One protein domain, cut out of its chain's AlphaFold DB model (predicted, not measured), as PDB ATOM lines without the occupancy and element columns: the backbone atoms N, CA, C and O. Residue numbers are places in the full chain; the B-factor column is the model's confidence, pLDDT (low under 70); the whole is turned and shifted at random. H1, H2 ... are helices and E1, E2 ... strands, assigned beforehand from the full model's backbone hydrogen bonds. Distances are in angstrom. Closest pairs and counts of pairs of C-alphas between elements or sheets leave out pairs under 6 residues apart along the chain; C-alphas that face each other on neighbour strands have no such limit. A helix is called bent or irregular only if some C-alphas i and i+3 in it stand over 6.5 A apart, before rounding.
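Overview. This is residues 2 to 203 of the 391 residues of the protein "CHAT domain-containing protein" of Micromonospora rhizosphaerae (UniProt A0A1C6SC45). A twisted sheet of five strands is the core, with the helical hairpin of H1 and H2a laid across one face, and H5 with part of the long links over the other. Beyond its bend H2 runs on as H2b away from the sheet towards H3; this arm makes the length, and residues 44 to 50 and 55 to 64 stick out at its far end before a long link returns to the sheet. The printed part has 202 residues, with six named helices and five named strands in the order H1 H2 H3 E1 E2 E3 H4 H5 E4 E5 H6. The sheet is mixed, in the order E3 E2 E1 E4 E5, and the class is mixed, helices and strands. The whole is compact, with a radius of gyration of the C-alphas of 19.2 A, and spans 59 by 38 by 34 A.

Along the chain. H1, residues 2 to 11, begins at C-alpha 2 at (127.987, 122.077, 114.410) and is 14.7 A long. H2, residues 14 to 42, was assigned as one helix by its hydrogen bonds but is bent: C-alphas 32 and 35 are 6.8 A apart. Its arms are H2a, residues 14 to 32, 26.8 A long, and H2b, residues 35 to 42, 10.3 A long, at a steep tilt of 48 degrees. H3, residues 48 to 58, is 15.5 A long and begins at C-alpha 48 at (154.949, 96.558, 110.154). E1, residues 84 to 90, is 19.9 A long; E2, residues 97 to 103, is 20.3 A; E3, residues 109 to 115, is 20.2 A. H4, residues 118 to 128, is 15.3 A long, and H5, residues 137 to 147, is 15.0 A. E4, residues 162 to 166, is 12.4 A long and E5, residues 192 to 194, is 6.9 A. H6, residues 198 to 203, is 8.9 A long and ends at C-alpha 203 at (118.644, 98.111, 117.175).

Arrangement. E1, E2 and E3 form a meander, each strand the antiparallel neighbour of the one before, and E1 and E2 as well as E2 and E3 are hairpins. N 87 and O 101 are 2.8 A apart, and N 112 and O 100 2.8 A, within hydrogen-bond range. E4 is parallel to E1, with N 86 and O 163 at 2.8 A, and E5 is parallel to E4, with N 193 and O 162 at 2.8 A. E3, H4, H5 and E4 make a split strand-helix-strand unit, two strands running the same way with E2 and E1 between them, and its crossover is right-handed. H1 is on the sheet at a height of 8.5 A, across the strands. H2a is on the same face at 8.7 A; the closest C-alphas to E3 are those of Ala 17 and Ala 110, 5.0 A apart. H1 and H2a touch at a shallow tilt of 20 degrees, opposite ways, with the C-alphas of Ala 5 and Ala 20 closest at 4.4 A. H5 is on the opposite face at a height of 11.7 A and only just stands up from the sheet, rising 41 degrees. H4 is not on the sheet; it touches H5 about perpendicular, at 83 degrees, with the C-alphas of Ala 120 and Val 139 closest at 5.9 A. H6 only grazes the sheet with residues 198 to 201. H2b and H3 are not on the sheet and are apart from each other. Every O i to N i+4 pair is within hydrogen-bond range in H1, H2a, H4, H5 and H6, against 2 of 4 in H2b and 4 of 7 in H3.

Size, cuts and confidence. The outline is only just elongated, and the C-alphas farthest apart, those of Ala 48 and Arg 155, are 60.3 A apart. The printed part has no cut. The links from H3 to E1, H5 to E4 and E4 to E5 are long. Mean pLDDT of the printed part is 70.9, and residues 2 to 24, 26 to 76 and 153 to 160 are under 70.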
ATOM      1  N   ARG A   2     128.112 121.393 113.100       55.31
ATOM      2  CA  ARG A   2     127.987 122.077 114.410       55.31
ATOM      3  C   ARG A   2     127.405 123.507 114.342       55.31
ATOM      4  O   ARG A   2     126.424 123.794 115.014       55.31
ATOM      5  N   TYR A   3     127.928 124.363 113.459       56.34
ATOM      6  CA  TYR A   3     127.419 125.734 113.242       56.34
ATOM      7  C   TYR A   3     125.986 125.793 112.671       56.34
ATOM      8  O   TYR A   3     125.215 126.692 112.976       56.34
ATOM      9  N   VAL A   4     125.596 124.809 111.857       58.16
ATOM     10  CA  VAL A   4     124.237 124.740 111.293       58.16
ATOM     11  C   VAL A   4     123.244 124.261 112.353       58.16
ATOM     12  O   VAL A   4     122.149 124.803 112.452       58.16
ATOM     13  N   ALA A   5     123.645 123.297 113.189       57.84
ATOM     14  CA  ALA A   5     122.843 122.840 114.320       57.84
ATOM     15  C   ALA A   5     122.611 123.965 115.342       57.84
ATOM     16  O   ALA A   5     121.511 124.085 115.868       57.84
ATOM     17  N   SER A   6     123.609 124.825 115.581       62.84
ATOM     18  CA  SER A   6     123.458 125.966 116.489       62.84
ATOM     19  C   SER A   6     122.538 127.054 115.932       62.84
ATOM     20  O   SER A   6     121.693 127.560 116.667       62.84
ATOM     21  N   LEU A   7     122.646 127.384 114.640       64.00
ATOM     22  CA  LEU A   7     121.716 128.301 113.973       64.00
ATOM     23  C   LEU A   7     120.280 127.771 114.026       64.00
ATOM     24  O   LEU A   7     119.366 128.511 114.374       64.00
ATOM     25  N   ALA A   8     120.097 126.479 113.751       59.59
ATOM     26  CA  ALA A   8     118.789 125.839 113.800       59.59
ATOM     27  C   ALA A   8     118.208 125.802 115.229       59.59
ATOM     28  O   ALA A   8     117.029 126.082 115.421       59.59
ATOM     29  N   ALA A   9     119.033 125.541 116.247       62.00
ATOM     30  CA  ALA A   9     118.607 125.591 117.647       62.00
ATOM     31  C   ALA A   9     118.221 127.013 118.107       62.00
ATOM     32  O   ALA A   9     117.356 127.161 118.964       62.00
ATOM     33  N   ARG A  10     118.824 128.066 117.535       69.50
ATOM     34  CA  ARG A  10     118.502 129.471 117.857       69.50
ATOM     35  C   ARG A  10     117.211 129.979 117.208       69.50
ATOM     36  O   ARG A  10     116.606 130.895 117.751       69.50
ATOM     37  N   ASP A  11     116.790 129.405 116.079       64.75
ATOM     38  CA  ASP A  11     115.558 129.809 115.377       64.75
ATOM     39  C   ASP A  11     114.284 129.435 116.161       64.75
ATOM     40  O   ASP A  11     113.224 130.014 115.948       64.75
ATOM     41  N   GLY A  12     114.364 128.466 117.084       62.19
ATOM     42  CA  GLY A  12     113.271 128.094 117.994       62.19
ATOM     43  C   GLY A  12     112.043 127.460 117.323       62.19
ATOM     44  O   GLY A  12     111.122 127.019 118.008       62.19
ATOM     45  N   ARG A  13     112.010 127.377 115.987       67.38
ATOM     46  CA  ARG A  13     110.914 126.761 115.231       67.38
ATOM     47  C   ARG A  13     111.002 125.226 115.284       67.38
ATOM     48  O   ARG A  13     112.104 124.677 115.195       67.38
ATOM     49  N   PRO A  14     109.868 124.496 115.306       67.31
ATOM     50  CA  PRO A  14     109.867 123.030 115.406       67.31
ATOM     51  C   PRO A  14     110.675 122.309 114.316       67.31
ATOM     52  O   PRO A  14     111.365 121.328 114.587       67.31
ATOM     53  N   TRP A  15     110.630 122.796 113.070       65.44
ATOM     54  CA  TRP A  15     111.400 122.205 111.968       65.44
ATOM     55  C   TRP A  15     112.915 122.380 112.160       65.44
ATOM     56  O   TRP A  15     113.686 121.488 111.806       65.44
ATOM     57  N   ALA A  16     113.340 123.497 112.758       63.66
ATOM     58  CA  ALA A  16     114.739 123.809 113.007       63.66
ATOM     59  C   ALA A  16     115.290 122.960 114.166       63.66
ATOM     60  O   ALA A  16     116.373 122.389 114.050       63.66
ATOM     61  N   ALA A  17     114.499 122.740 115.221       66.56
ATOM     62  CA  ALA A  17     114.838 121.795 116.287       66.56
ATOM     63  C   ALA A  17     115.007 120.355 115.766       66.56
ATOM     64  O   ALA A  17     115.984 119.683 116.098       66.56
ATOM     65  N   ARG A  18     114.111 119.897 114.880       67.62
ATOM     66  CA  ARG A  18     114.245 118.585 114.216       67.62
ATOM     67  C   ARG A  18     115.502 118.509 113.352       67.62
ATOM     68  O   ARG A  18     116.196 117.493 113.370       67.62
ATOM     69  N   ALA A  19     115.824 119.574 112.617       65.69
ATOM     70  CA  ALA A  19     117.056 119.649 111.837       65.69
ATOM     71  C   ALA A  19     118.306 119.597 112.735       65.69
ATOM     72  O   ALA A  19     119.248 118.872 112.418       65.69
ATOM     73  N   ALA A  20     118.301 120.295 113.876       66.88
ATOM     74  CA  ALA A  20     119.380 120.242 114.858       66.88
ATOM     75  C   ALA A  20     119.563 118.821 115.414       66.88
ATOM     76  O   ALA A  20     120.667 118.289 115.339       66.88
ATOM     77  N   ALA A  21     118.492 118.167 115.876       66.12
ATOM     78  CA  ALA A  21     118.545 116.788 116.371       66.12
ATOM     79  C   ALA A  21     119.085 115.809 115.312       66.12
ATOM     80  O   ALA A  21     119.971 115.010 115.606       66.12
ATOM     81  N   ARG A  22     118.637 115.923 114.051       68.06
ATOM     82  CA  ARG A  22     119.160 115.112 112.936       68.06
ATOM     83  C   ARG A  22     120.652 115.338 112.691       68.06
ATOM     84  O   ARG A  22     121.382 114.379 112.463       68.06
ATOM     85  N   LEU A  23     121.119 116.586 112.736       66.88
ATOM     86  CA  LEU A  23     122.541 116.909 112.566       66.88
ATOM     87  C   LEU A  23     123.396 116.390 113.726       66.88
ATOM     88  O   LEU A  23     124.520 115.944 113.498       66.88
ATOM     89  N   LEU A  24     122.877 116.450 114.954       65.88
ATOM     90  CA  LEU A  24     123.547 115.921 116.141       65.88
ATOM     91  C   LEU A  24     123.620 114.395 116.108       65.88
ATOM     92  O   LEU A  24     124.692 113.849 116.351       65.88
ATOM     93  N   GLU A  25     122.536 113.717 115.727       71.75
ATOM     94  CA  GLU A  25     122.552 112.270 115.499       71.75
ATOM     95  C   GLU A  25     123.550 111.906 114.398       71.75
ATOM     96  O   GLU A  25     124.360 111.010 114.589       71.75
ATOM     97  N   ALA A  26     123.542 112.607 113.260       64.81
ATOM     98  CA  ALA A  26     124.487 112.344 112.176       64.81
ATOM     99  C   ALA A  26     125.945 112.548 112.622       64.81
ATOM    100  O   ALA A  26     126.822 111.803 112.199       64.81
ATOM    101  N   SER A  27     126.210 113.520 113.502       63.66
ATOM    102  CA  SER A  27     127.525 113.716 114.128       63.66
ATOM    103  C   SER A  27     127.887 112.551 115.056       63.66
ATOM    104  O   SER A  27     128.990 112.013 114.973       63.66
ATOM    105  N   ALA A  28     126.950 112.118 115.902       62.72
ATOM    106  CA  ALA A  28     127.129 110.992 116.815       62.72
ATOM    107  C   ALA A  28     127.369 109.674 116.048       62.72
ATOM    108  O   ALA A  28     128.280 108.908 116.365       62.72
ATOM    109  N   LEU A  29     126.627 109.474 114.957       61.84
ATOM    110  CA  LEU A  29     126.809 108.391 114.001       61.84
ATOM    111  C   LEU A  29     128.121 108.492 113.248       61.84
ATOM    112  O   LEU A  29     128.793 107.485 113.152       61.84
ATOM    113  N   ALA A  30     128.538 109.655 112.749       57.47
ATOM    114  CA  ALA A  30     129.831 109.789 112.077       57.47
ATOM    115  C   ALA A  30     130.971 109.356 113.011       57.47
ATOM    116  O   ALA A  30     131.841 108.584 112.615       57.47
ATOM    117  N   VAL A  31     130.907 109.754 114.283       54.38
ATOM    118  CA  VAL A  31     131.836 109.284 115.320       54.38
ATOM    119  C   VAL A  31     131.733 107.762 115.537       54.38
ATOM    120  O   VAL A  31     132.755 107.113 115.741       54.38
ATOM    121  N   GLY A  32     130.531 107.178 115.471       47.03
ATOM    122  CA  GLY A  32     130.291 105.739 115.661       47.03
ATOM    123  C   GLY A  32     130.441 104.837 114.419       47.03
ATOM    124  O   GLY A  32     130.610 103.626 114.569       47.03
ATOM    125  N   GLU A  33     130.370 105.380 113.198       45.91
ATOM    126  CA  GLU A  33     130.284 104.684 111.899       45.91
ATOM    127  C   GLU A  33     131.444 104.974 110.939       45.91
ATOM    128  O   GLU A  33     131.597 104.212 109.979       45.91
ATOM    129  N   HIS A  34     132.347 105.930 111.227       45.03
ATOM    130  CA  HIS A  34     133.663 106.003 110.554       45.03
ATOM    131  C   HIS A  34     134.407 104.641 110.563       45.03
ATOM    132  O   HIS A  34     135.276 104.382 109.736       45.03
ATOM    133  N   LEU A  35     133.963 103.706 111.413       43.62
ATOM    134  CA  LEU A  35     134.269 102.277 111.398       43.62
ATOM    135  C   LEU A  35     134.162 101.558 110.040       43.62
ATOM    136  O   LEU A  35     134.975 100.680 109.803       43.62
ATOM    137  N   ALA A  36     133.176 101.813 109.175       36.22
ATOM    138  CA  ALA A  36     132.984 100.947 107.994       36.22
ATOM    139  C   ALA A  36     133.842 101.360 106.786       36.22
ATOM    140  O   ALA A  36     134.307 100.506 106.032       36.22
ATOM    141  N   VAL A  37     134.054 102.666 106.605       31.39
ATOM    142  CA  VAL A  37     134.752 103.217 105.436       31.39
ATOM    143  C   VAL A  37     136.250 103.342 105.704       31.39
ATOM    144  O   VAL A  37     137.042 102.965 104.843       31.39
ATOM    145  N   ASP A  38     136.659 103.741 106.913       34.41
ATOM    146  CA  ASP A  38     138.084 103.866 107.224       34.41
ATOM    147  C   ASP A  38     138.737 102.534 107.579       34.41
ATOM    148  O   ASP A  38     139.907 102.372 107.268       34.41
ATOM    149  N   LEU A  39     138.025 101.521 108.098       35.16
ATOM    150  CA  LEU A  39     138.621 100.177 108.181       35.16
ATOM    151  C   LEU A  39     138.969  99.642 106.786       35.16
ATOM    152  O   LEU A  39     140.002  99.017 106.647       35.16
ATOM    153  N   ALA A  40     138.195  99.949 105.737       30.33
ATOM    154  CA  ALA A  40     138.513  99.530 104.367       30.33
ATOM    155  C   ALA A  40     139.572 100.413 103.670       30.33
ATOM    156  O   ALA A  40     140.274  99.936 102.779       30.33
ATOM    157  N   VAL A  41     139.689 101.693 104.046       28.02
ATOM    158  CA  VAL A  41     140.640 102.657 103.449       28.02
ATOM    159  C   VAL A  41     141.984 102.694 104.200       28.02
ATOM    160  O   VAL A  41     143.024 102.976 103.601       28.02
ATOM    161  N   TYR A  42     142.004 102.328 105.484       33.16
ATOM    162  CA  TYR A  42     143.205 102.240 106.325       33.16
ATOM    163  C   TYR A  42     143.925 100.883 106.205       33.16
ATOM    164  O   TYR A  42     145.109 100.800 106.522       33.16
ATOM    165  N   GLU A  43     143.269  99.858 105.640       33.72
ATOM    166  CA  GLU A  43     143.868  98.566 105.232       33.72
ATOM    167  C   GLU A  43     145.032  98.709 104.229       33.72
ATOM    168  O   GLU A  43     145.772  97.759 103.999       33.72
ATOM    169  N   ILE A  44     145.235  99.894 103.637       30.30
ATOM    170  CA  ILE A  44     146.213 100.116 102.560       30.30
ATOM    171  C   ILE A  44     147.445 100.930 103.018       30.30
ATOM    172  O   ILE A  44     148.461 100.924 102.325       30.30
ATOM    173  N   ASN A  45     147.442 101.594 104.187       25.25
ATOM    174  CA  ASN A  45     148.501 102.561 104.530       25.25
ATOM    175  C   ASN A  45     149.234 102.320 105.875       25.25
ATOM    176  O   ASN A  45     148.938 102.939 106.891       25.25
ATOM    177  N   ARG A  46     150.309 101.516 105.769       30.52
ATOM    178  CA  ARG A  46     151.594 101.477 106.518       30.52
ATOM    179  C   ARG A  46     151.640 101.166 108.030       30.52
ATOM    180  O   ARG A  46     151.268 101.978 108.870       30.52
ATOM    181  N   GLY A  47     152.405 100.108 108.346       29.12
ATOM    182  CA  GLY A  47     153.234  99.987 109.558       29.12
ATOM    183  C   GLY A  47     153.387  98.549 110.072       29.12
ATOM    184  O   GLY A  47     152.455  98.008 110.654       29.12
ATOM    185  N   ALA A  48     154.582  97.966 109.917       31.59
ATOM    186  CA  ALA A  48     154.949  96.558 110.154       31.59
ATOM    187  C   ALA A  48     154.523  95.864 111.482       31.59
ATOM    188  O   ALA A  48     154.438  94.638 111.481       31.59
ATOM    189  N   PRO A  49     154.209  96.539 112.611       39.03
ATOM    190  CA  PRO A  49     153.676  95.845 113.792       39.03
ATOM    191  C   PRO A  49     152.218  95.382 113.629       39.03
ATOM    192  O   PRO A  49     151.791  94.437 114.291       39.03
ATOM    193  N   PHE A  50     151.444  96.046 112.761       35.56
ATOM    194  CA  PHE A  50     150.020  95.766 112.568       35.56
ATOM    195  C   PHE A  50     149.782  94.557 111.661       35.56
ATOM    196  O   PHE A  50     148.844  93.808 111.910       35.56
ATOM    197  N   GLU A  51     150.669  94.289 110.693       33.09
ATOM    198  CA  GLU A  51     150.596  93.082 109.856       33.09
ATOM    199  C   GLU A  51     150.602  91.808 110.702       33.09
ATOM    200  O   GLU A  51     149.821  90.911 110.424       33.09
ATOM    201  N   ALA A  52     151.373  91.740 111.794       36.75
ATOM    202  CA  ALA A  52     151.383  90.579 112.690       36.75
ATOM    203  C   ALA A  52     150.056  90.383 113.456       36.75
ATOM    204  O   ALA A  52     149.650  89.249 113.728       36.75
ATOM    205  N   LEU A  53     149.365  91.480 113.790       37.16
ATOM    206  CA  LEU A  53     148.054  91.461 114.449       37.16
ATOM    207  C   LEU A  53     146.940  91.118 113.445       37.16
ATOM    208  O   LEU A  53     146.055  90.317 113.743       37.16
ATOM    209  N   LEU A  54     147.042  91.658 112.226       34.00
ATOM    210  CA  LEU A  54     146.137  91.396 111.110       34.00
ATOM    211  C   LEU A  54     146.253  89.950 110.621       34.00
ATOM    212  O   LEU A  54     145.237  89.298 110.407       34.00
ATOM    213  N   HIS A  55     147.471  89.406 110.531       34.41
ATOM    214  CA  HIS A  55     147.717  88.014 110.144       34.41
ATOM    215  C   HIS A  55     147.029  87.042 111.111       34.41
ATOM    216  O   HIS A  55     146.551  85.989 110.698       34.41
ATOM    217  N   ARG A  56     146.908  87.408 112.395       36.34
ATOM    218  CA  ARG A  56     146.220  86.606 113.418       36.34
ATOM    219  C   ARG A  56     144.694  86.613 113.266       36.34
ATOM    220  O   ARG A  56     144.064  85.589 113.519       36.34
ATOM    221  N   SER A  57     144.117  87.731 112.825       37.28
ATOM    222  CA  SER A  57     142.668  87.893 112.605       37.28
ATOM    223  C   SER A  57     142.210  87.439 111.212       37.28
ATOM    224  O   SER A  57     141.103  86.921 111.071       37.28
ATOM    225  N   LEU A  58     143.064  87.558 110.190       34.03
ATOM    226  CA  LEU A  58     142.810  87.077 108.827       34.03
ATOM    227  C   LEU A  58     142.954  85.554 108.713       34.03
ATOM    228  O   LEU A  58     142.121  84.924 108.065       34.03
ATOM    229  N   LEU A  59     143.915  84.934 109.413       35.06
ATOM    230  CA  LEU A  59     143.993  83.468 109.515       35.06
ATOM    231  C   LEU A  59     142.793  82.855 110.268       35.06
ATOM    232  O   LEU A  59     142.547  81.659 110.144       35.06
ATOM    233  N   ALA A  60     142.021  83.664 111.008       42.22
ATOM    234  CA  ALA A  60     140.779  83.251 111.667       42.22
ATOM    235  C   ALA A  60     139.512  83.412 110.789       42.22
ATOM    236  O   ALA A  60     138.419  83.079 111.240       42.22
ATOM    237  N   GLY A  61     139.635  83.885 109.540       31.75
ATOM    238  CA  GLY A  61     138.590  83.783 108.507       31.75
ATOM    239  C   GLY A  61     137.334  84.658 108.668       31.75
ATOM    240  O   GLY A  61     136.360  84.442 107.952       31.75
ATOM    241  N   THR A  62     137.305  85.636 109.580       42.12
ATOM    242  CA  THR A  62     136.048  86.292 110.013       42.12
ATOM    243  C   THR A  62     135.703  87.657 109.403       42.12
ATOM    244  O   THR A  62     134.646  88.196 109.729       42.12
ATOM    245  N   LEU A  63     136.520  88.242 108.521       37.12
ATOM    246  CA  LEU A  63     136.232  89.563 107.931       37.12
ATOM    247  C   LEU A  63     135.907  89.442 106.434       37.12
ATOM    248  O   LEU A  63     136.767  89.572 105.568       37.12
ATOM    249  N   GLY A  64     134.640  89.152 106.132       34.31
ATOM    250  CA  GLY A  64     134.107  89.087 104.770       34.31
ATOM    251  C   GLY A  64     133.548  90.428 104.266       34.31
ATOM    252  O   GLY A  64     132.745  91.053 104.946       34.31
ATOM    253  N   ARG A  65     133.975  90.802 103.048       36.00
ATOM    254  CA  ARG A  65     133.374  91.663 101.994       36.00
ATOM    255  C   ARG A  65     132.531  92.908 102.365       36.00
ATOM    256  O   ARG A  65     131.472  92.810 102.966       36.00
ATOM    257  N   ARG A  66     132.961  94.050 101.783       37.97
ATOM    258  CA  ARG A  66     132.241  95.316 101.467       37.97
ATOM    259  C   ARG A  66     130.783  95.380 101.955       37.97
ATOM    260  O   ARG A  66     129.875  94.952 101.246       37.97
ATOM    261  N   ALA A  67     130.571  96.005 103.111       38.56
ATOM    262  CA  ALA A  67     129.246  96.430 103.546       38.56
ATOM    263  C   ALA A  67     128.842  97.712 102.800       38.56
ATOM    264  O   ALA A  67     129.550  98.719 102.852       38.56
ATOM    265  N   THR A  68     127.706  97.684 102.106       31.94
ATOM    266  CA  THR A  68     126.976  98.893 101.702       31.94
ATOM    267  C   THR A  68     126.740  99.743 102.960       31.94
ATOM    268  O   THR A  68     126.337  99.159 103.972       31.94
ATOM    269  N   PRO A  69     126.992 101.071 102.964       36.97
ATOM    270  CA  PRO A  69     126.690 101.892 104.132       36.97
ATOM    271  C   PRO A  69     125.213 101.687 104.489       36.97
ATOM    272  O   PRO A  69     124.364 101.780 103.594       36.97
ATOM    273  N   PRO A  70     124.891 101.314 105.741       42.16
ATOM    274  CA  PRO A  70     123.513 101.069 106.124       42.16
ATOM    275  C   PRO A  70     122.704 102.331 105.835       42.16
ATOM    276  O   PRO A  70     123.116 103.435 106.181       42.16
ATOM    277  N   GLN A  71     121.552 102.177 105.183       42.41
ATOM    278  CA  GLN A  71     120.613 103.277 105.020       42.41
ATOM    279  C   GLN A  71     120.198 103.719 106.431       42.41
ATOM    280  O   GLN A  71     119.565 102.962 107.171       42.41
ATOM    281  N   LEU A  72     120.676 104.892 106.849       51.22
ATOM    282  CA  LEU A  72     120.460 105.401 108.197       51.22
ATOM    283  C   LEU A  72     118.973 105.710 108.366       51.22
ATOM    284  O   LEU A  72     118.402 106.483 107.596       51.22
ATOM    285  N   ALA A  73     118.349 105.081 109.361       57.12
ATOM    286  CA  ALA A  73     116.993 105.433 109.750       57.12
ATOM    287  C   ALA A  73     116.985 106.891 110.221       57.12
ATOM    288  O   ALA A  73     117.916 107.334 110.898       57.12
ATOM    289  N   ASP A  74     115.940 107.632 109.869       64.12
ATOM    290  CA  ASP A  74     115.756 108.979 110.388       64.12
ATOM    291  C   ASP A  74     115.601 108.890 111.921       64.12
ATOM    292  O   ASP A  74     114.702 108.201 112.406       64.12
ATOM    293  N   PRO A  75     116.453 109.544 112.727       64.81
ATOM    294  CA  PRO A  75     116.346 109.483 114.187       64.81
ATOM    295  C   PRO A  75     115.000 109.990 114.709       64.81
ATOM    296  O   PRO A  75     114.564 109.577 115.780       64.81
ATOM    297  N   SER A  76     114.317 110.850 113.947       65.00
ATOM    298  CA  SER A  76     112.967 111.301 114.293       65.00
ATOM    299  C   SER A  76     111.888 110.232 114.092       65.00
ATOM    300  O   SER A  76     110.796 110.385 114.622       65.00
ATOM    301  N   THR A  77     112.186 109.134 113.389       73.00
ATOM    302  CA  THR A  77     111.265 107.999 113.199       73.00
ATOM    303  C   THR A  77     111.556 106.824 114.130       73.00
ATOM    304  O   THR A  77     110.848 105.824 114.083       73.00
ATOM    305  N   VAL A  78     112.610 106.896 114.949       81.19
ATOM    306  CA  VAL A  78     112.917 105.850 115.932       81.19
ATOM    307  C   VAL A  78     111.852 105.867 117.023       81.19
ATOM    308  O   VAL A  78     111.591 106.921 117.592       81.19
ATOM    309  N   ASP A  79     111.265 104.725 117.357       83.44
ATOM    310  CA  ASP A  79     110.388 104.632 118.522       83.44
ATOM    311  C   ASP A  79     111.227 104.591 119.809       83.44
ATOM    312  O   ASP A  79     112.069 103.708 119.993       83.44
ATOM    313  N   VAL A  80     111.025 105.580 120.678       81.31
ATOM    314  CA  VAL A  80     111.671 105.659 121.997       81.31
ATOM    315  C   VAL A  80     110.719 105.279 123.129       81.31
ATOM    316  O   VAL A  80     111.153 105.189 124.277       81.31
ATOM    317  N   GLY A  81     109.455 104.975 122.824       84.25
ATOM    318  CA  GLY A  81     108.399 104.757 123.803       84.25
ATOM    319  C   GLY A  81     108.145 106.001 124.654       84.25
ATOM    320  O   GLY A  81     108.165 107.126 124.168       84.25
ATOM    321  N   ASP A  82     107.964 105.792 125.951       83.50
ATOM    322  CA  ASP A  82     107.730 106.820 126.971       83.50
ATOM    323  C   ASP A  82     109.013 107.515 127.467       83.50
ATOM    324  O   ASP A  82     108.997 108.227 128.471       83.50
ATOM    325  N   ARG A  83     110.138 107.321 126.772       87.56
ATOM    326  CA  ARG A  83     111.461 107.759 127.227       87.56
ATOM    327  C   ARG A  83     111.781 109.174 126.785       87.56
ATOM    328  O   ARG A  83     111.489 109.580 125.662       87.56
ATOM    329  N   LEU A  84     112.504 109.899 127.635       89.31
ATOM    330  CA  LEU A  84     113.151 111.148 127.241       89.31
ATOM    331  C   LEU A  84     114.452 110.833 126.492       89.31
ATOM    332  O   LEU A  84     115.355 110.214 127.051       89.31
ATOM    333  N   CYS A  85     114.585 111.305 125.254       90.75
ATOM    334  CA  CYS A  85     115.845 111.239 124.514       90.75
ATOM    335  C   CYS A  85     116.544 112.600 124.538       90.75
ATOM    336  O   CYS A  85     115.922 113.614 124.226       90.75
ATOM    337  N   LEU A  86     117.829 112.624 124.889       91.44
ATOM    338  CA  LEU A  86     118.625 113.829 125.100       91.44
ATOM    339  C   LEU A  86     119.933 113.762 124.305       91.44
ATOM    340  O   LEU A  86     120.810 112.960 124.609       91.44
ATOM    341  N   TRP A  87     120.106 114.643 123.327       88.38
ATOM    342  CA  TRP A  87     121.374 114.861 122.632       88.38
ATOM    343  C   TRP A  87     122.116 116.030 123.276       88.38
ATOM    344  O   TRP A  87     121.560 117.122 123.399       88.38
ATOM    345  N   ILE A  88     123.381 115.823 123.642       88.00
ATOM    346  CA  ILE A  88     124.231 116.865 124.235       88.00
ATOM    347  C   ILE A  88     125.539 116.920 123.455       88.00
ATOM    348  O   ILE A  88     126.245 115.917 123.359       88.00
ATOM    349  N   HIS A  89     125.879 118.077 122.889       83.44
ATOM    350  CA  HIS A  89     127.030 118.177 121.998       83.44
ATOM    351  C   HIS A  89     127.775 119.503 122.148       83.44
ATOM    352  O   HIS A  89     127.164 120.570 122.083       83.44
ATOM    353  N   GLU A  90     129.104 119.460 122.278       80.44
ATOM    354  CA  GLU A  90     129.924 120.673 122.274       80.44
ATOM    355  C   GLU A  90     130.036 121.276 120.868       80.44
ATOM    356  O   GLU A  90     130.161 120.555 119.869       80.44
ATOM    357  N   LEU A  91     130.012 122.606 120.782       75.62
ATOM    358  CA  LEU A  91     130.289 123.342 119.544       75.62
ATOM    359  C   LEU A  91     131.754 123.760 119.427       75.62
ATOM    360  O   LEU A  91     132.244 123.928 118.311       75.62
ATOM    361  N   ASP A  92     132.442 123.873 120.557       72.69
ATOM    362  CA  ASP A  92     133.829 124.302 120.679       72.69
ATOM    363  C   ASP A  92     134.640 123.318 121.538       72.69
ATOM    364  O   ASP A  92     134.103 122.431 122.200       72.69
ATOM    365  N   THR A  93     135.964 123.453 121.505       73.38
ATOM    366  CA  THR A  93     136.869 122.652 122.342       73.38
ATOM    367  C   THR A  93     136.972 123.183 123.774       73.38
ATOM    368  O   THR A  93     137.476 122.473 124.646       73.38
ATOM    369  N   SER A  94     136.498 124.408 124.042       76.81
ATOM    370  CA  SER A  94     136.455 124.984 125.388       76.81
ATOM    371  C   SER A  94     135.266 124.481 126.210       76.81
ATOM    372  O   SER A  94     135.196 124.796 127.396       76.81
ATOM    373  N   LEU A  95     134.379 123.653 125.647       82.62
ATOM    374  CA  LEU A  95     133.149 123.182 126.290       82.62
ATOM    375  C   LEU A  95     132.344 124.340 126.902       82.62
ATOM    376  O   LEU A  95     131.729 124.183 127.955       82.62
ATOM    377  N   GLU A  96     132.394 125.518 126.282       85.75
ATOM    378  CA  GLU A  96     131.686 126.712 126.755       85.75
ATOM    379  C   GLU A  96     130.355 126.875 126.034       85.75
ATOM    380  O   GLU A  96     129.391 127.345 126.632       85.75
ATOM    381  N   THR A  97     130.258 126.399 124.793       84.25
ATOM    382  CA  THR A  97     129.011 126.400 124.036       84.25
ATOM    383  C   THR A  97     128.561 124.976 123.752       84.25
ATOM    384  O   THR A  97     129.220 124.220 123.032       84.25
ATOM    385  N   ILE A  98     127.400 124.611 124.289       85.44
ATOM    386  CA  ILE A  98     126.809 123.282 124.135       85.44
ATOM    387  C   ILE A  98     125.445 123.419 123.472       85.44
ATOM    388  O   ILE A  98     124.662 124.296 123.822       85.44
ATOM    389  N   VAL A  99     125.146 122.548 122.512       83.19
ATOM    390  CA  VAL A  99     123.778 122.367 122.021       83.19
ATOM    391  C   VAL A  99     123.156 121.216 122.779       83.19
ATOM    392  O   VAL A  99     123.734 120.127 122.844       83.19
ATOM    393  N   VAL A 100     121.968 121.464 123.313       86.19
ATOM    394  CA  VAL A 100     121.121 120.431 123.887       86.19
ATOM    395  C   VAL A 100     119.889 120.310 123.014       86.19
ATOM    396  O   VAL A 100     119.182 121.289 122.802       86.19
ATOM    397  N   ALA A 101     119.635 119.116 122.495       86.00
ATOM    398  CA  ALA A 101     118.381 118.791 121.838       86.00
ATOM    399  C   ALA A 101     117.711 117.654 122.591       86.00
ATOM    400  O   ALA A 101     118.384 116.792 123.151       86.00
ATOM    401  N   TRP A 102     116.389 117.631 122.606       87.94
ATOM    402  CA  TRP A 102     115.649 116.568 123.259       87.94
ATOM    403  C   TRP A 102     114.385 116.220 122.500       87.94
ATOM    404  O   TRP A 102     113.856 117.016 121.722       87.94
ATOM    405  N   ARG A 103     113.905 115.011 122.768       85.75
ATOM    406  CA  ARG A 103     112.609 114.503 122.344       85.75
ATOM    407  C   ARG A 103     111.886 113.948 123.562       85.75
ATOM    408  O   ARG A 103     112.423 113.061 124.225       85.75
ATOM    409  N   SER A 104     110.724 114.510 123.880       81.81
ATOM    410  CA  SER A 104     109.887 114.043 124.988       81.81
ATOM    411  C   SER A 104     109.094 112.787 124.615       81.81
ATOM    412  O   SER A 104     108.999 112.433 123.439       81.81
ATOM    413  N   ALA A 105     108.482 112.158 125.623       74.31
ATOM    414  CA  ALA A 105     107.554 111.039 125.451       74.31
ATOM    415  C   ALA A 105     106.355 111.388 124.542       74.31
ATOM    416  O   ALA A 105     105.913 110.556 123.761       74.31
ATOM    417  N   ASP A 106     105.890 112.643 124.574       77.31
ATOM    418  CA  ASP A 106     104.809 113.161 123.711       77.31
ATOM    419  C   ASP A 106     105.296 113.563 122.301       77.31
ATOM    420  O   ASP A 106     104.683 114.393 121.622       77.31
ATOM    421  N   ASP A 107     106.451 113.040 121.885       75.44
ATOM    422  CA  ASP A 107     107.088 113.266 120.584       75.44
ATOM    423  C   ASP A 107     107.468 114.733 120.281       75.44
ATOM    424  O   ASP A 107     107.761 115.108 119.141       75.44
ATOM    425  N   GLN A 108     107.503 115.596 121.305       81.38
ATOM    426  CA  GLN A 108     107.924 116.986 121.139       81.38
ATOM    427  C   GLN A 108     109.442 117.061 121.042       81.38
ATOM    428  O   GLN A 108     110.154 116.662 121.963       81.38
ATOM    429  N   VAL A 109     109.931 117.617 119.932       81.00
ATOM    430  CA  VAL A 109     111.359 117.831 119.685       81.00
ATOM    431  C   VAL A 109     111.685 119.307 119.833       81.00
ATOM    432  O   VAL A 109     111.098 120.148 119.151       81.00
ATOM    433  N   ALA A 110     112.662 119.610 120.677       82.62
ATOM    434  CA  ALA A 110     113.169 120.959 120.875       82.62
ATOM    435  C   ALA A 110     114.694 120.944 121.028       82.62
ATOM    436  O   ALA A 110     115.308 119.902 121.262       82.62
ATOM    437  N   ALA A 111     115.310 122.102 120.821       82.25
ATOM    438  CA  ALA A 111     116.741 122.279 120.983       82.25
ATOM    439  C   ALA A 111     117.043 123.691 121.473       82.25
ATOM    440  O   ALA A 111     116.338 124.638 121.130       82.25
ATOM    441  N   CYS A 112     118.113 123.830 122.243       79.94
ATOM    442  CA  CYS A 112     118.627 125.111 122.691       79.94
ATOM    443  C   CYS A 112     120.156 125.133 122.624       79.94
ATOM    444  O   CYS A 112     120.833 124.100 122.606       79.94
ATOM    445  N   VAL A 113     120.698 126.347 122.561       81.12
ATOM    446  CA  VAL A 113     122.129 126.591 122.731       81.12
ATOM    447  C   VAL A 113     122.348 127.095 124.147       81.12
ATOM    448  O   VAL A 113     121.749 128.090 124.555       81.12
ATOM    449  N   SER A 114     123.230 126.422 124.868       86.56
ATOM    450  CA  SER A 114     123.559 126.704 126.254       86.56
ATOM    451  C   SER A 114     124.992 127.193 126.365       86.56
ATOM    452  O   SER A 114     125.943 126.475 126.057       86.56
ATOM    453  N   GLU A 115     125.135 128.424 126.847       90.69
ATOM    454  CA  GLU A 115     126.425 129.007 127.202       90.69
ATOM    455  C   GLU A 115     126.749 128.675 128.660       90.69
ATOM    456  O   GLU A 115     126.041 129.087 129.596       90.69
ATOM    457  N   LEU A 116     127.804 127.885 128.835       91.81
ATOM    458  CA  LEU A 116     128.342 127.467 130.116       91.81
ATOM    459  C   LEU A 116     129.279 128.526 130.692       91.81
ATOM    460  O   LEU A 116     129.928 129.293 129.987       91.81
ATOM    461  N   THR A 117     129.382 128.541 132.018       91.38
ATOM    462  CA  THR A 117     130.421 129.327 132.683       91.38
ATOM    463  C   THR A 117     131.783 128.666 132.469       91.38
ATOM    464  O   THR A 117     131.881 127.440 132.375       91.38
ATOM    465  N   ALA A 118     132.860 129.450 132.511       89.06
ATOM    466  CA  ALA A 118     134.219 128.908 132.427       89.06
ATOM    467  C   ALA A 118     134.514 127.856 133.522       89.06
ATOM    468  O   ALA A 118     135.320 126.949 133.322       89.06
ATOM    469  N   ALA A 119     133.863 127.958 134.689       90.44
ATOM    470  CA  ALA A 119     133.967 126.966 135.757       90.44
ATOM    471  C   ALA A 119     133.312 125.628 135.373       90.44
ATOM    472  O   ALA A 119     133.935 124.583 135.557       90.44
ATOM    473  N   ALA A 120     132.107 125.663 134.795       92.31
ATOM    474  CA  ALA A 120     131.417 124.472 134.306       92.31
ATOM    475  C   ALA A 120     132.186 123.813 133.147       92.31
ATOM    476  O   ALA A 120     132.437 122.611 133.193       92.31
ATOM    477  N   GLY A 121     132.669 124.597 132.174       92.06
ATOM    478  CA  GLY A 121     133.498 124.081 131.076       92.06
ATOM    479  C   GLY A 121     134.800 123.426 131.562       92.06
ATOM    480  O   GLY A 121     135.176 122.354 131.086       92.06
ATOM    481  N   ARG A 122     135.474 124.012 132.569       91.38
ATOM    482  CA  ARG A 122     136.646 123.392 133.219       91.38
ATOM    483  C   ARG A 122     136.301 122.083 133.924       91.38
ATOM    484  O   ARG A 122     137.055 121.129 133.792       91.38
ATOM    485  N   ALA A 123     135.187 122.030 134.652       91.62
ATOM    486  CA  ALA A 123     134.766 120.807 135.329       91.62
ATOM    487  C   ALA A 123     134.487 119.670 134.335       91.62
ATOM    488  O   ALA A 123     134.910 118.546 134.580       91.62
ATOM    489  N   LEU A 124     133.863 119.967 133.187       91.06
ATOM    490  CA  LEU A 124     133.642 118.982 132.123       91.06
ATOM    491  C   LEU A 124     134.954 118.475 131.503       91.06
ATOM    492  O   LEU A 124     135.071 117.283 131.229       91.06
ATOM    493  N   ARG A 125     135.963 119.341 131.325       88.56
ATOM    494  CA  ARG A 125     137.301 118.916 130.866       88.56
ATOM    495  C   ARG A 125     137.995 118.008 131.872       88.56
ATOM    496  O   ARG A 125     138.465 116.940 131.500       88.56
ATOM    497  N   ASP A 126     138.003 118.398 133.143       88.44
ATOM    498  CA  ASP A 126     138.573 117.570 134.207       88.44
ATOM    499  C   ASP A 126     137.859 116.208 134.272       88.44
ATOM    500  O   ASP A 126     138.501 115.172 134.430       88.44
ATOM    501  N   LEU A 127     136.539 116.186 134.067       86.44
ATOM    502  CA  LEU A 127     135.761 114.953 133.996       86.44
ATOM    503  C   LEU A 127     136.164 114.067 132.807       86.44
ATOM    504  O   LEU A 127     136.291 112.853 132.975       86.44
ATOM    505  N   ALA A 128     136.426 114.656 131.635       80.50
ATOM    506  CA  ALA A 128     136.969 113.948 130.472       80.50
ATOM    507  C   ALA A 128     138.339 113.301 130.758       80.50
ATOM    508  O   ALA A 128     138.631 112.210 130.263       80.50
ATOM    509  N   ASP A 129     139.121 113.915 131.646       78.50
ATOM    510  CA  ASP A 129     140.391 113.395 132.160       78.50
ATOM    511  C   ASP A 129     140.232 112.475 133.389       78.50
ATOM    512  O   ASP A 129     141.215 112.146 134.055       78.50
ATOM    513  N   SER A 130     139.003 112.032 133.697       77.88
ATOM    514  CA  SER A 130     138.674 111.171 134.848       77.88
ATOM    515  C   SER A 130     138.984 111.802 136.213       77.88
ATOM    516  O   SER A 130     139.307 111.102 137.173       77.88
ATOM    517  N   ARG A 131     138.878 113.132 136.314       85.12
ATOM    518  CA  ARG A 131     139.100 113.923 137.535       85.12
ATOM    519  C   ARG A 131     137.784 114.565 137.996       85.12
ATOM    520  O   ARG A 131     137.543 115.745 137.750       85.12
ATOM    521  N   PRO A 132     136.919 113.832 138.716       87.62
ATOM    522  CA  PRO A 132     135.577 114.307 139.064       87.62
ATOM    523  C   PRO A 132     135.555 115.337 140.206       87.62
ATOM    524  O   PRO A 132     134.494 115.860 140.528       87.62
ATOM    525  N   ALA A 133     136.692 115.656 140.836       86.62
ATOM    526  CA  ALA A 133     136.750 116.494 142.040       86.62
ATOM    527  C   ALA A 133     136.157 117.906 141.862       86.62
ATOM    528  O   ALA A 133     135.718 118.517 142.835       86.62
ATOM    529  N   ARG A 134     136.123 118.432 140.629       88.44
ATOM    530  CA  ARG A 134     135.518 119.739 140.321       88.44
ATOM    531  C   ARG A 134     134.008 119.696 140.092       88.44
ATOM    532  O   ARG A 134     133.404 120.759 139.960       88.44
ATOM    533  N   MET A 135     133.391 118.516 140.085       90.19
ATOM    534  CA  MET A 135     131.936 118.354 140.061       90.19
ATOM    535  C   MET A 135     131.357 118.614 141.460       90.19
ATOM    536  O   MET A 135     130.890 117.706 142.146       90.19
ATOM    537  N   THR A 136     131.447 119.864 141.917       90.88
ATOM    538  CA  THR A 136     130.860 120.305 143.191       90.88
ATOM    539  C   THR A 136     129.342 120.450 143.064       90.88
ATOM    540  O   THR A 136     128.848 120.598 141.942       90.88
ATOM    541  N   PRO A 137     128.581 120.492 144.175       90.75
ATOM    542  CA  PRO A 137     127.139 120.741 144.121       90.75
ATOM    543  C   PRO A 137     126.772 122.007 143.333       90.75
ATOM    544  O   PRO A 137     125.897 121.965 142.480       90.75
ATOM    545  N   ALA A 138     127.522 123.102 143.507       91.81
ATOM    546  CA  ALA A 138     127.297 124.342 142.760       91.81
ATOM    547  C   ALA A 138     127.550 124.196 141.246       91.81
ATOM    548  O   ALA A 138     126.866 124.813 140.430       91.81
ATOM    549  N   VAL A 139     128.536 123.382 140.849       93.69
ATOM    550  CA  VAL A 139     128.777 123.070 139.433       93.69
ATOM    551  C   VAL A 139     127.667 122.177 138.881       93.69
ATOM    552  O   VAL A 139     127.223 122.414 137.760       93.69
ATOM    553  N   CYS A 140     127.188 121.202 139.659       92.75
ATOM    554  CA  CYS A 140     126.063 120.343 139.282       92.75
ATOM    555  C   CYS A 140     124.780 121.154 139.104       92.75
ATOM    556  O   CYS A 140     124.114 120.981 138.087       92.75
ATOM    557  N   ASP A 141     124.507 122.096 140.012       92.94
ATOM    558  CA  ASP A 141     123.407 123.055 139.895       92.94
ATOM    559  C   ASP A 141     123.533 123.881 138.618       92.94
ATOM    560  O   ASP A 141     122.584 124.015 137.843       92.94
ATOM    561  N   LYS A 142     124.737 124.398 138.342       94.69
ATOM    562  CA  LYS A 142     124.926 125.239 137.165       94.69
ATOM    563  C   LYS A 142     124.792 124.469 135.855       94.69
ATOM    564  O   LYS A 142     124.251 124.999 134.884       94.69
ATOM    565  N   LEU A 143     125.302 123.242 135.815       94.94
ATOM    566  CA  LEU A 143     125.160 122.350 134.669       94.94
ATOM    567  C   LEU A 143     123.709 121.897 134.502       94.94
ATOM    568  O   LEU A 143     123.235 121.884 133.373       94.94
ATOM    569  N   GLY A 144     122.982 121.593 135.578       93.44
ATOM    570  CA  GLY A 144     121.563 121.248 135.504       93.44
ATOM    571  C   GLY A 144     120.720 122.404 134.974       93.44
ATOM    572  O   GLY A 144     119.980 122.214 134.012       93.44
ATOM    573  N   GLU A 145     120.911 123.625 135.487       93.19
ATOM    574  CA  GLU A 145     120.247 124.829 134.961       93.19
ATOM    575  C   GLU A 145     120.499 125.012 133.461       93.19
ATOM    576  O   GLU A 145     119.580 125.286 132.692       93.19
ATOM    577  N   LYS A 146     121.762 124.884 133.039       93.12
ATOM    578  CA  LYS A 146     122.171 125.189 131.667       93.12
ATOM    579  C   LYS A 146     121.850 124.077 130.680       93.12
ATOM    580  O   LYS A 146     121.521 124.386 129.542       93.12
ATOM    581  N   LEU A 147     121.978 122.815 131.072       93.00
ATOM    582  CA  LEU A 147     121.817 121.680 130.164       93.00
ATOM    583  C   LEU A 147     120.410 121.100 130.199       93.00
ATOM    584  O   LEU A 147     119.918 120.649 129.174       93.00
ATOM    585  N   LEU A 148     119.763 121.108 131.361       91.44
ATOM    586  CA  LEU A 148     118.490 120.423 131.568       91.44
ATOM    587  C   LEU A 148     117.339 121.387 131.900       91.44
ATOM    588  O   LEU A 148     116.182 120.992 131.817       91.44
ATOM    589  N   GLY A 149     117.620 122.654 132.221       87.81
ATOM    590  CA  GLY A 149     116.600 123.626 132.638       87.81
ATOM    591  C   GLY A 149     115.563 123.993 131.569       87.81
ATOM    592  O   GLY A 149     114.498 124.497 131.912       87.81
ATOM    593  N   ALA A 150     115.847 123.733 130.289       83.88
ATOM    594  CA  ALA A 150     114.902 123.941 129.188       83.88
ATOM    595  C   ALA A 150     114.012 122.715 128.905       83.88
ATOM    596  O   ALA A 150     113.102 122.800 128.079       83.88
ATOM    597  N   LEU A 151     114.274 121.579 129.559       84.25
ATOM    598  CA  LEU A 151     113.487 120.371 129.366       84.25
ATOM    599  C   LEU A 151     112.067 120.571 129.923       84.25
ATOM    600  O   LEU A 151     111.910 121.139 131.007       84.25
ATOM    601  N   PRO A 152     111.025 120.074 129.233       71.25
ATOM    602  CA  PRO A 152     109.650 120.089 129.720       71.25
ATOM    603  C   PRO A 152     109.483 119.012 130.801       71.25
ATOM    604  O   PRO A 152     108.868 117.969 130.588       71.25
ATOM    605  N   LEU A 153     110.104 119.232 131.956       66.50
ATOM    606  CA  LEU A 153     110.022 118.338 133.103       66.50
ATOM    607  C   LEU A 153     108.717 118.622 133.840       66.50
ATOM    608  O   LEU A 153     108.380 119.779 134.109       66.50
ATOM    609  N   THR A 154     107.969 117.577 134.190       54.31
ATOM    610  CA  THR A 154     106.826 117.762 135.088       54.31
ATOM    611  C   THR A 154     107.336 118.108 136.490       54.31
ATOM    612  O   THR A 154     108.493 117.852 136.827       54.31
ATOM    613  N   ARG A 155     106.477 118.658 137.363       45.09
ATOM    614  CA  ARG A 155     106.832 118.933 138.773       45.09
ATOM    615  C   ARG A 155     107.269 117.681 139.562       45.09
ATOM    616  O   ARG A 155     107.748 117.838 140.680       45.09
ATOM    617  N   GLN A 156     107.106 116.479 139.000       48.69
ATOM    618  CA  GLN A 156     107.547 115.196 139.559       48.69
ATOM    619  C   GLN A 156     108.782 114.595 138.846       48.69
ATOM    620  O   GLN A 156     109.168 113.480 139.171       48.69
ATOM    621  N   GLY A 157     109.425 115.318 137.917       51.22
ATOM    622  CA  GLY A 157     110.511 114.805 137.065       51.22
ATOM    623  C   GLY A 157     110.054 114.513 135.627       51.22
ATOM    624  O   GLY A 157     108.876 114.650 135.287       51.22
ATOM    625  N   ALA A 158     110.993 114.181 134.737       52.06
ATOM    626  CA  ALA A 158     110.676 113.683 133.391       52.06
ATOM    627  C   ALA A 158     110.080 112.261 133.429       52.06
ATOM    628  O   ALA A 158     110.194 111.562 134.431       52.06
ATOM    629  N   ALA A 159     109.484 111.861 132.300       53.66
ATOM    630  CA  ALA A 159     108.936 110.539 131.998       53.66
ATOM    631  C   ALA A 159     109.900 109.353 132.259       53.66
ATOM    632  O   ALA A 159     111.100 109.532 132.479       53.66
ATOM    633  N   GLY A 160     109.353 108.131 132.220       68.88
ATOM    634  CA  GLY A 160     110.051 106.877 132.506       68.88
ATOM    635  C   GLY A 160     111.326 106.680 131.682       68.88
ATOM    636  O   GLY A 160     111.288 106.549 130.472       68.88
ATOM    637  N   SER A 161     112.477 106.568 132.347       85.12
ATOM    638  CA  SER A 161     113.810 106.352 131.751       85.12
ATOM    639  C   SER A 161     114.298 107.394 130.720       85.12
ATOM    640  O   SER A 161     113.553 108.006 129.958       85.12
ATOM    641  N   VAL A 162     115.612 107.612 130.696       90.88
ATOM    642  CA  VAL A 162     116.271 108.645 129.887       90.88
ATOM    643  C   VAL A 162     117.358 108.014 129.026       90.88
ATOM    644  O   VAL A 162     118.189 107.257 129.527       90.88
ATOM    645  N   ILE A 163     117.378 108.352 127.738       92.50
ATOM    646  CA  ILE A 163     118.434 107.983 126.788       92.50
ATOM    647  C   ILE A 163     119.266 109.229 126.509       92.50
ATOM    648  O   ILE A 163     118.747 110.223 126.010       92.50
ATOM    649  N   VAL A 164     120.563 109.178 126.795       93.25
ATOM    650  CA  VAL A 164     121.488 110.288 126.552       93.25
ATOM    651  C   VAL A 164     122.454 109.934 125.438       93.25
ATOM    652  O   VAL A 164     123.095 108.887 125.457       93.25
ATOM    653  N   ILE A 165     122.576 110.837 124.471       89.75
ATOM    654  CA  ILE A 165     123.436 110.725 123.296       89.75
ATOM    655  C   ILE A 165     124.440 111.877 123.359       89.75
ATOM    656  O   ILE A 165     124.199 112.961 122.815       89.75
ATOM    657  N   PRO A 166     125.545 111.689 124.098       88.19
ATOM    658  CA  PRO A 166     126.556 112.708 124.257       88.19
ATOM    659  C   PRO A 166     127.579 112.632 123.122       88.19
ATOM    660  O   PRO A 166     127.960 111.559 122.643       88.19
ATOM    661  N   SER A 167     128.120 113.783 122.761       78.81
ATOM    662  CA  SER A 167     129.383 113.851 122.038       78.81
ATOM    663  C   SER A 167     130.534 113.204 122.836       78.81
ATOM    664  O   SER A 167     130.453 113.069 124.062       78.81
ATOM    665  N   PRO A 168     131.650 112.828 122.182       74.94
ATOM    666  CA  PRO A 168     132.801 112.199 122.835       74.94
ATOM    667  C   PRO A 168     133.290 112.876 124.119       74.94
ATOM    668  O   PRO A 168     133.544 112.187 125.105       74.94
ATOM    669  N   ALA A 169     133.391 114.210 124.121       77.75
ATOM    670  CA  ALA A 169     133.898 114.978 125.256       77.75
ATOM    671  C   ALA A 169     132.938 114.991 126.457       77.75
ATOM    672  O   ALA A 169     133.370 115.200 127.588       77.75
ATOM    673  N   LEU A 170     131.646 114.752 126.220       85.69
ATOM    674  CA  LEU A 170     130.595 114.807 127.235       85.69
ATOM    675  C   LEU A 170     130.145 113.419 127.707       85.69
ATOM    676  O   LEU A 170     129.324 113.329 128.612       85.69
ATOM    677  N   ARG A 171     130.693 112.327 127.153       83.62
ATOM    678  CA  ARG A 171     130.382 110.948 127.582       83.62
ATOM    679  C   ARG A 171     130.530 110.699 129.086       83.62
ATOM    680  O   ARG A 171     129.693 109.985 129.631       83.62
ATOM    681  N   PRO A 172     131.538 111.264 129.775       85.44
ATOM    682  CA  PRO A 172     131.680 111.054 131.211       85.44
ATOM    683  C   PRO A 172     130.667 111.824 132.064       85.44
ATOM    684  O   PRO A 172     130.648 111.605 133.267       85.44
ATOM    685  N   LEU A 173     129.853 112.725 131.491       91.06
ATOM    686  CA  LEU A 173     128.884 113.538 132.232       91.06
ATOM    687  C   LEU A 173     127.827 112.651 132.920       91.06
ATOM    688  O   LEU A 173     127.052 111.989 132.225       91.06
ATOM    689  N   PRO A 174     127.742 112.648 134.264       91.88
ATOM    690  CA  PRO A 174     126.656 111.990 134.980       91.88
ATOM    691  C   PRO A 174     125.423 112.898 134.981       91.88
ATOM    692  O   PRO A 174     125.186 113.653 135.923       91.88
ATOM    693  N   VAL A 175     124.649 112.863 133.900       92.19
ATOM    694  CA  VAL A 175     123.403 113.641 133.767       92.19
ATOM    695  C   VAL A 175     122.408 113.345 134.896       92.19
ATOM    696  O   VAL A 175     121.672 114.234 135.310       92.19
ATOM    697  N   GLU A 176     122.435 112.122 135.430       89.62
ATOM    698  CA  GLU A 176     121.640 111.657 136.568       89.62
ATOM    699  C   GLU A 176     121.983 112.368 137.884       89.62
ATOM    700  O   GLU A 176     121.189 112.352 138.818       89.62
ATOM    701  N   ALA A 177     123.157 112.997 137.964       90.25
ATOM    702  CA  ALA A 177     123.629 113.699 139.150       90.25
ATOM    703  C   ALA A 177     123.456 115.223 139.062       90.25
ATOM    704  O   ALA A 177     123.852 115.938 139.981       90.25
ATOM    705  N   LEU A 178     122.899 115.732 137.958       92.19
ATOM    706  CA  LEU A 178     122.665 117.161 137.789       92.19
ATOM    707  C   LEU A 178     121.460 117.617 138.609       92.19
ATOM    708  O   LEU A 178     120.426 116.945 138.687       92.19
ATOM    709  N   THR A 179     121.603 118.799 139.193       91.19
ATOM    710  CA  THR A 179     120.624 119.398 140.097       91.19
ATOM    711  C   THR A 179     120.218 120.787 139.611       91.19
ATOM    712  O   THR A 179     120.889 121.377 138.769       91.19
ATOM    713  N   ILE A 180     119.088 121.306 140.087       91.19
ATOM    714  CA  ILE A 180     118.717 122.722 139.989       91.19
ATOM    715  C   ILE A 180     118.282 123.156 141.384       91.19
ATOM    716  O   ILE A 180     117.368 122.562 141.961       91.19
ATOM    717  N   ALA A 181     118.942 124.181 141.928       89.56
ATOM    718  CA  ALA A 181     118.741 124.634 143.303       89.56
ATOM    719  C   ALA A 181     118.811 123.474 144.325       89.56
ATOM    720  O   ALA A 181     117.953 123.342 145.202       89.56
ATOM    721  N   GLY A 182     119.803 122.593 144.167       87.88
ATOM    722  CA  GLY A 182     120.055 121.443 145.035       87.88
ATOM    723  C   GLY A 182     119.097 120.262 144.865       87.88
ATOM    724  O   GLY A 182     119.207 119.287 145.605       87.88
ATOM    725  N   ARG A 183     118.152 120.311 143.917       87.94
ATOM    726  CA  ARG A 183     117.200 119.217 143.662       87.94
ATOM    727  C   ARG A 183     117.570 118.450 142.397       87.94
ATOM    728  O   ARG A 183     117.853 119.111 141.399       87.94
ATOM    729  N   PRO A 184     117.539 117.103 142.396       87.50
ATOM    730  CA  PRO A 184     117.733 116.315 141.182       87.50
ATOM    731  C   PRO A 184     116.795 116.773 140.067       87.50
ATOM    732  O   PRO A 184     115.604 116.987 140.300       87.50
ATOM    733  N   VAL A 185     117.346 116.954 138.867       87.62
ATOM    734  CA  VAL A 185     116.556 117.372 137.701       87.62
ATOM    735  C   VAL A 185     115.785 116.193 137.106       87.62
ATOM    736  O   VAL A 185     114.630 116.325 136.706       87.62
ATOM    737  N   LEU A 186     116.438 115.034 137.051       86.62
ATOM    738  CA  LEU A 186     115.838 113.774 136.626       86.62
ATOM    739  C   LEU A 186     115.294 113.030 137.846       86.62
ATOM    740  O   LEU A 186     115.814 113.189 138.952       86.62
ATOM    741  N   ASP A 187     114.269 112.202 137.638       82.94
ATOM    742  CA  ASP A 187     113.792 111.288 138.676       82.94
ATOM    743  C   ASP A 187     114.954 110.360 139.099       82.94
ATOM    744  O   ASP A 187     115.495 109.644 138.248       82.94
ATOM    745  N   PRO A 188     115.344 110.331 140.389       78.75
ATOM    746  CA  PRO A 188     116.369 109.415 140.895       78.75
ATOM    747  C   PRO A 188     116.052 107.929 140.644       78.75
ATOM    748  O   PRO A 188     116.945 107.078 140.679       78.75
ATOM    749  N   HIS A 189     114.782 107.602 140.394       78.81
ATOM    750  CA  HIS A 189     114.301 106.270 140.053       78.81
ATOM    751  C   HIS A 189     114.111 106.042 138.546       78.81
ATOM    752  O   HIS A 189     113.756 104.928 138.145       78.81
ATOM    753  N   ALA A 190     114.396 107.016 137.684       81.50
ATOM    754  CA  ALA A 190     114.414 106.790 136.245       81.50
ATOM    755  C   ALA A 190     115.743 106.128 135.831       81.50
ATOM    756  O   ALA A 190     116.820 106.619 136.171       81.50
ATOM    757  N   PRO A 191     115.726 104.999 135.096       87.06
ATOM    758  CA  PRO A 191     116.937 104.472 134.470       87.06
ATOM    759  C   PRO A 191     117.531 105.502 133.504       87.06
ATOM    760  O   PRO A 191     116.833 105.970 132.611       87.06
ATOM    761  N   VAL A 192     118.817 105.813 133.641       91.25
ATOM    762  CA  VAL A 192     119.550 106.642 132.677       91.25
ATOM    763  C   VAL A 192     120.489 105.742 131.889       91.25
ATOM    764  O   VAL A 192     121.292 105.023 132.481       91.25
ATOM    765  N   THR A 193     120.386 105.772 130.563       92.69
ATOM    766  CA  THR A 193     121.281 105.042 129.663       92.69
ATOM    767  C   THR A 193     122.010 105.977 128.718       92.69
ATOM    768  O   THR A 193     121.462 106.985 128.272       92.69
ATOM    769  N   VAL A 194     123.246 105.625 128.383       92.06
ATOM    770  CA  VAL A 194     124.056 106.335 127.399       92.06
ATOM    771  C   VAL A 194     124.071 105.548 126.092       92.06
ATOM    772  O   VAL A 194     124.281 104.339 126.065       92.06
ATOM    773  N   ALA A 195     123.880 106.214 124.963       88.06
ATOM    774  CA  ALA A 195     123.988 105.590 123.654       88.06
ATOM    775  C   ALA A 195     124.960 106.376 122.770       88.06
ATOM    776  O   ALA A 195     124.935 107.606 122.780       88.06
ATOM    777  N   PRO A 196     125.808 105.699 121.972       80.62
ATOM    778  CA  PRO A 196     126.647 106.392 120.998       80.62
ATOM    779  C   PRO A 196     125.814 107.047 119.886       80.62
ATOM    780  O   PRO A 196     126.266 108.017 119.296       80.62
ATOM    781  N   ALA A 197     124.619 106.519 119.608       81.00
ATOM    782  CA  ALA A 197     123.627 107.063 118.685       81.00
ATOM    783  C   ALA A 197     122.245 106.473 119.017       81.00
ATOM    784  O   ALA A 197     122.163 105.320 119.466       81.00
ATOM    785  N   LEU A 198     121.162 107.209 118.747       83.12
ATOM    786  CA  LEU A 198     119.792 106.740 118.980       83.12
ATOM    787  C   LEU A 198     119.474 105.498 118.145       83.12
ATOM    788  O   LEU A 198     118.904 104.518 118.620       83.12
ATOM    789  N   THR A 199     119.888 105.518 116.885       79.25
ATOM    790  CA  THR A 199     119.702 104.399 115.953       79.25
ATOM    791  C   THR A 199     120.464 103.139 116.372       79.25
ATOM    792  O   THR A 199     119.993 102.030 116.119       79.25
ATOM    793  N   THR A 200     121.610 103.282 117.052       81.00
ATOM    794  CA  THR A 200     122.308 102.140 117.669       81.00
ATOM    795  C   THR A 200     121.469 101.574 118.805       81.00
ATOM    796  O   THR A 200     121.203 100.378 118.814       81.00
ATOM    797  N   TRP A 201     120.994 102.428 119.717       87.56
ATOM    798  CA  TRP A 201     120.138 102.020 120.835       87.56
ATOM    799  C   TRP A 201     118.876 101.276 120.377       87.56
ATOM    800  O   TRP A 201     118.533 100.237 120.938       87.56
ATOM    801  N   ALA A 202     118.228 101.767 119.320       86.69
ATOM    802  CA  ALA A 202     116.987 101.207 118.787       86.69
ATOM    803  C   ALA A 202     117.139  99.795 118.202       86.69
ATOM    804  O   ALA A 202     116.173  99.041 118.142       86.69
ATOM    805  N   ARG A 203     118.347  99.433 117.750       85.75
ATOM    806  CA  ARG A 203     118.644  98.111 117.175       85.75
ATOM    807  C   ARG A 203     119.027  97.075 118.230       85.75
ATOM    808  O   ARG A 203     119.083  95.890 117.909       85.75
TER     809      ARG A 203